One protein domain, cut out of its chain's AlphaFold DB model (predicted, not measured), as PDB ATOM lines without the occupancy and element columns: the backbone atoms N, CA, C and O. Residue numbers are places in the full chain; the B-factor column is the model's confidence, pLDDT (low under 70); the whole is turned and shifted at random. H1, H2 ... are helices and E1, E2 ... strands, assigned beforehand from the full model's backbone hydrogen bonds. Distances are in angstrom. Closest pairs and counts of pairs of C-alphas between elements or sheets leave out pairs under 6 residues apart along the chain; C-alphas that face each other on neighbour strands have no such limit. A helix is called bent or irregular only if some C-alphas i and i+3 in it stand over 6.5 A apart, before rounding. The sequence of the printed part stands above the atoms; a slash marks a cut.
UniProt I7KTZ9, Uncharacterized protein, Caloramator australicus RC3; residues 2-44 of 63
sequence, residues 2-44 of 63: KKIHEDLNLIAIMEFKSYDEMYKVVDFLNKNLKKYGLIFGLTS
ATOM      1  N   LYS A   2      46.398 -17.609  61.118       31.48
ATOM      2  CA  LYS A   2      46.883 -16.589  60.175       31.48
ATOM      3  C   LYS A   2      45.788 -16.388  59.126       31.48
ATOM      4  O   LYS A   2      45.468 -17.332  58.412       31.48
ATOM      5  N   LYS A   3      45.194 -15.193  59.060       39.59
ATOM      6  CA  LYS A   3      44.478 -14.755  57.858       39.59
ATOM      7  C   LYS A   3      45.541 -14.600  56.776       39.59
ATOM      8  O   LYS A   3      46.337 -13.668  56.842       39.59
ATOM      9  N   ILE A   4      45.606 -15.558  55.862       46.88
ATOM     10  CA  ILE A   4      46.315 -15.381  54.601       46.88
ATOM     11  C   ILE A   4      45.484 -14.331  53.862       46.88
ATOM     12  O   ILE A   4      44.323 -14.581  53.543       46.88
ATOM     13  N   HIS A   5      46.007 -13.116  53.722       49.81
ATOM     14  CA  HIS A   5      45.510 -12.235  52.676       49.81
ATOM     15  C   HIS A   5      45.959 -12.914  51.380       49.81
ATOM     16  O   HIS A   5      47.156 -13.035  51.153       49.81
ATOM     17  N   GLU A   6      45.019 -13.511  50.642       61.31
ATOM     18  CA  GLU A   6      45.289 -14.039  49.302       61.31
ATOM     19  C   GLU A   6      45.721 -12.834  48.450       61.31
ATOM     20  O   GLU A   6      44.884 -12.015  48.064       61.31
ATOM     21  N   ASP A   7      47.029 -12.665  48.244       72.69
ATOM     22  CA  ASP A   7      47.570 -11.676  47.314       72.69
ATOM     23  C   ASP A   7      47.277 -12.183  45.897       72.69
ATOM     24  O   ASP A   7      47.999 -13.009  45.347       72.69
ATOM     25  N   LEU A   8      46.149 -11.740  45.337       87.06
ATOM     26  CA  LEU A   8      45.705 -12.114  43.998       87.06
ATOM     27  C   LEU A   8      46.445 -11.287  42.943       87.06
ATOM     28  O   LEU A   8      46.249 -10.073  42.848       87.06
ATOM     29  N   ASN A   9      47.248 -11.944  42.111       91.88
ATOM     30  CA  ASN A   9      47.914 -11.314  40.979       91.88
ATOM     31  C   ASN A   9      46.990 -11.301  39.758       91.88
ATOM     32  O   ASN A   9      46.531 -12.347  39.314       91.88
ATOM     33  N   LEU A  10      46.710 -10.131  39.188       94.06
ATOM     34  CA  LEU A  10      45.866 -10.028  37.999       94.06
ATOM     35  C   LEU A  10      46.642 -10.465  36.745       94.06
ATOM     36  O   LEU A  10      47.578  -9.787  36.332       94.06
ATOM     37  N   ILE A  11      46.198 -11.545  36.101       96.00
ATOM     38  CA  ILE A  11      46.809 -12.083  34.877       96.00
ATOM     39  C   ILE A  11      46.184 -11.453  33.627       96.00
ATOM     40  O   ILE A  11      46.886 -11.063  32.696       96.00
ATOM     41  N   ALA A  12      44.851 -11.386  33.572       96.56
ATOM     42  CA  ALA A  12      44.135 -10.952  32.375       96.56
ATOM     43  C   ALA A  12      42.773 -10.342  32.704       96.56
ATOM     44  O   ALA A  12      42.129 -10.714  33.684       96.56
ATOM     45  N   ILE A  13      42.315  -9.437  31.837       97.50
ATOM     46  CA  ILE A  13      40.971  -8.856  31.869       97.50
ATOM     47  C   ILE A  13      40.395  -8.858  30.458       97.50
ATOM     48  O   ILE A  13      41.087  -8.510  29.501       97.50
ATOM     49  N   MET A  14      39.113  -9.200  30.336       97.00
ATOM     50  CA  MET A  14      38.360  -9.048  29.095       97.00
ATOM     51  C   MET A  14      36.942  -8.546  29.372       97.00
ATOM     52  O   MET A  14      36.311  -8.928  30.358       97.00
ATOM     53  N   GLU A  15      36.446  -7.681  28.489       97.06
ATOM     54  CA  GLU A  15      35.092  -7.133  28.541       97.06
ATOM     55  C   GLU A  15      34.203  -7.793  27.480       97.06
ATOM     56  O   GLU A  15      34.604  -7.982  26.333       97.06
ATOM     57  N   PHE A  16      32.972  -8.098  27.869       94.81
ATOM     58  CA  PHE A  16      31.940  -8.718  27.056       94.81
ATOM     59  C   PHE A  16      30.674  -7.864  27.093       94.81
ATOM     60  O   PHE A  16      30.409  -7.129  28.049       94.81
ATOM     61  N   LYS A  17      29.835  -7.992  26.061       96.62
ATOM     62  CA  LYS A  17      28.433  -7.575  26.184       96.62
ATOM     63  C   LYS A  17      27.796  -8.388  27.314       96.62
ATOM     64  O   LYS A  17      28.097  -9.573  27.431       96.62
ATOM     65  N   SER A  18      26.940  -7.756  28.118       93.94
ATOM     66  CA  SER A  18      26.315  -8.437  29.253       93.94
ATOM     67  C   SER A  18      25.592  -9.709  28.815       93.94
ATOM     68  O   SER A  18      24.900  -9.730  27.790       93.94
ATOM     69  N   TYR A  19      25.811 -10.759  29.595       93.25
ATOM     70  CA  TYR A  19      25.289 -12.094  29.397       93.25
ATOM     71  C   TYR A  19      24.726 -12.603  30.724       93.25
ATOM     72  O   TYR A  19      25.461 -12.821  31.686       93.25
ATOM     73  N   ASP A  20      23.414 -12.834  30.758       93.19
ATOM     74  CA  ASP A  20      22.667 -13.135  31.985       93.19
ATOM     75  C   ASP A  20      23.227 -14.319  32.788       93.19
ATOM     76  O   ASP A  20      23.122 -14.348  34.011       93.19
ATOM     77  N   GLU A  21      23.842 -15.299  32.123       96.38
ATOM     78  CA  GLU A  21      24.384 -16.495  32.774       96.38
ATOM     79  C   GLU A  21      25.907 -16.469  32.938       96.38
ATOM     80  O   GLU A  21      26.502 -17.488  33.299       96.38
ATOM     81  N   MET A  22      26.555 -15.314  32.749       96.06
ATOM     82  CA  MET A  22      28.003 -15.191  32.925       96.06
ATOM     83  C   MET A  22      28.448 -15.620  34.331       96.06
ATOM     84  O   MET A  22      29.492 -16.254  34.498       96.06
ATOM     85  N   TYR A  23      27.617 -15.376  35.348       95.81
ATOM     86  CA  TYR A  23      27.883 -15.831  36.713       95.81
ATOM     87  C   TYR A  23      27.947 -17.362  36.833       95.81
ATOM     88  O   TYR A  23      28.725 -17.862  37.640       95.81
ATOM     89  N   LYS A  24      27.179 -18.119  36.031       97.94
ATOM     90  CA  LYS A  24      27.219 -19.593  36.031       97.94
ATOM     91  C   LYS A  24      28.531 -20.102  35.446       97.94
ATOM     92  O   LYS A  24      29.103 -21.053  35.969       97.94
ATOM     93  N   VAL A  25      29.017 -19.452  34.386       96.75
ATOM     94  CA  VAL A  25      30.322 -19.758  33.783       96.75
ATOM     95  C   VAL A  25      31.431 -19.504  34.801       96.75
ATOM     96  O   VAL A  25      32.252 -20.380  35.053       96.75
ATOM     97  N   VAL A  26      31.416 -18.337  35.446       97.25
ATOM     98  CA  VAL A  26      32.421 -17.953  36.447       97.25
ATOM     99  C   VAL A  26      32.368 -18.860  37.683       97.25
ATOM    100  O   VAL A  26      33.414 -19.268  38.185       97.25
ATOM    101  N   ASP A  27      31.177 -19.252  38.142       98.12
ATOM    102  CA  ASP A  27      31.000 -20.231  39.224       98.12
ATOM    103  C   ASP A  27      31.559 -21.612  38.849       98.12
ATOM    104  O   ASP A  27      32.303 -22.212  39.628       98.12
ATOM    105  N   PHE A  28      31.273 -22.098  37.638       98.56
ATOM    106  CA  PHE A  28      31.834 -23.350  37.130       98.56
ATOM    107  C   PHE A  28      33.368 -23.311  37.097       98.56
ATOM    108  O   PHE A  28      34.010 -24.249  37.574       98.56
ATOM    109  N   LEU A  29      33.963 -22.227  36.593       98.00
ATOM    110  CA  LEU A  29      35.418 -22.070  36.551       98.00
ATOM    111  C   LEU A  29      36.012 -22.060  37.961       98.00
ATOM    112  O   LEU A  29      36.894 -22.863  38.255       98.00
ATOM    113  N   ASN A  30      35.477 -21.240  38.867       97.44
ATOM    114  CA  ASN A  30      35.983 -21.149  40.236       97.44
ATOM    115  C   ASN A  30      35.854 -22.473  41.006       97.44
ATOM    116  O   ASN A  30      36.791 -22.863  41.702       97.44
ATOM    117  N   LYS A  31      34.751 -23.218  40.854       98.12
ATOM    118  CA  LYS A  31      34.572 -24.533  41.501       98.12
ATOM    119  C   LYS A  31      35.601 -25.574  41.066       98.12
ATOM    120  O   LYS A  31      35.935 -26.459  41.850       98.12
ATOM    121  N   ASN A  32      36.090 -25.487  39.830       98.12
ATOM    122  CA  ASN A  32      36.985 -26.492  39.258       98.12
ATOM    123  C   ASN A  32      38.457 -26.069  39.263       98.12
ATOM    124  O   ASN A  32      39.327 -26.936  39.369       98.12
ATOM    125  N   LEU A  33      38.733 -24.765  39.162       96.62
ATOM    126  CA  LEU A  33      40.073 -24.231  38.926       96.62
ATOM    127  C   LEU A  33      40.687 -23.481  40.109       96.62
ATOM    128  O   LEU A  33      41.910 -23.406  40.170       96.62
ATOM    129  N   LYS A  34      39.894 -23.041  41.098       93.00
ATOM    130  CA  LYS A  34      40.427 -22.334  42.280       93.00
ATOM    131  C   LYS A  34      41.497 -23.137  43.024       93.00
ATOM    132  O   LYS A  34      42.457 -22.573  43.530       93.00
ATOM    133  N   LYS A  35      41.355 -24.464  43.065       91.94
ATOM    134  CA  LYS A  35      42.332 -25.374  43.691       91.94
ATOM    135  C   LYS A  35      43.685 -25.444  42.967       91.94
ATOM    136  O   LYS A  35      44.608 -26.030  43.512       91.94
ATOM    137  N   TYR A  36      43.772 -24.918  41.746       93.69
ATOM    138  CA  TYR A  36      45.005 -24.805  40.964       93.69
ATOM    139  C   TYR A  36      45.543 -23.364  40.963       93.69
ATOM    140  O   TYR A  36      46.245 -22.988  40.034       93.69
ATOM    141  N   GLY A  37      45.135 -22.526  41.921       92.38
ATOM    142  CA  GLY A  37      45.572 -21.130  42.014       92.38
ATOM    143  C   GLY A  37      44.818 -20.152  41.106       92.38
ATOM    144  O   GLY A  37      44.898 -18.951  41.317       92.38
ATOM    145  N   LEU A  38      44.007 -20.618  40.150       95.12
ATOM    146  CA  LEU A  38      43.295 -19.729  39.223       95.12
ATOM    147  C   LEU A  38      41.937 -19.278  39.766       95.12
ATOM    148  O   LEU A  38      41.036 -20.092  39.988       95.12
ATOM    149  N   ILE A  39      41.756 -17.964  39.900       95.75
ATOM    150  CA  ILE A  39      40.511 -17.346  40.367       95.75
ATOM    151  C   ILE A  39      39.934 -16.429  39.294       95.75
ATOM    152  O   ILE A  39      40.629 -15.617  38.694       95.75
ATOM    153  N   PHE A  40      38.624 -16.531  39.082       97.44
ATOM    154  CA  PHE A  40      37.889 -15.781  38.073       97.44
ATOM    155  C   PHE A  40      36.948 -14.784  38.751       97.44
ATOM    156  O   PHE A  40      36.047 -15.169  39.501       97.44
ATOM    157  N   GLY A  41      37.155 -13.496  38.491       96.44
ATOM    158  CA  GLY A  41      36.276 -12.411  38.913       96.44
ATOM    159  C   GLY A  41      35.245 -12.075  37.840       96.44
ATOM    160  O   GLY A  41      35.527 -12.181  36.649       96.44
ATOM    161  N   LEU A  42      34.065 -11.626  38.269       97.44
ATOM    162  CA  LEU A  42      33.014 -11.103  37.398       97.44
ATOM    163  C   LEU A  42      32.535  -9.756  37.925       97.44
ATOM    164  O   LEU A  42      32.196  -9.633  39.099       97.44
ATOM    165  N   THR A  43      32.478  -8.754  37.055       96.38
ATOM    166  CA  THR A  43      31.831  -7.471  37.343       96.38
ATOM    167  C   THR A  43      30.870  -7.121  36.220       96.38
ATOM    168  O   THR A  43      31.276  -7.089  35.065       96.38
ATOM    169  N   SER A  44      29.622  -6.804  36.553       94.81
ATOM    170  CA  SER A  44      28.626  -6.325  35.591       94.81
ATOM    171  C   SER A  44      28.406  -4.827  35.776       94.81
ATOM    172  O   SER A  44      28.030  -4.375  36.859       94.81
TER     173      SER A  44
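Overview. This is residues 2 to 44 of the 63 residues of an uncharacterized protein of Caloramator australicus RC3 (UniProt I7KTZ9). A loose strand-helix-strand run: E1 leads out, H1 runs back and E2 goes out again between them, E2 packing on H1. A tail, residues 2 to 7, sticks out. The 43 printed residues hold two named strands and one named helix, in the order E1, H1, E2, with no two strands paired, a mixed class. The radius of gyration of the C-alphas is 12.1 A, and the spans are 38 by 19 by 16 A, a rod.

Arrangement. Look first at E1, residues 9 to 17; it is apart from H1, residues 22 to 36, but near E2, residues 38 to 44, with 16 pairs of C-alphas within 10 A. H1 and E2 touch, closest at the C-alphas of Asn 30 and Ile 39, 5.9 A. In H1, 9 of 11 O i to N i+4 pairs are within hydrogen-bond range.

Along the chain. Find C-alpha 9 at (47.914, -11.314, 40.979); from there E1 runs 24.7 A. H1 spans 21.1 A and is irregular, with C-alphas 32 and 35 7.0 A apart. E2 runs 20.2 A to C-alpha 44 at (28.626, -6.325, 35.591).

Size, cuts and confidence. The C-alphas of Lys 2 and Lys 17, the two farthest apart, are 39.7 A apart. The printed part has no cut, and both links are tight. Residues 2 to 6 have pLDDT under 70.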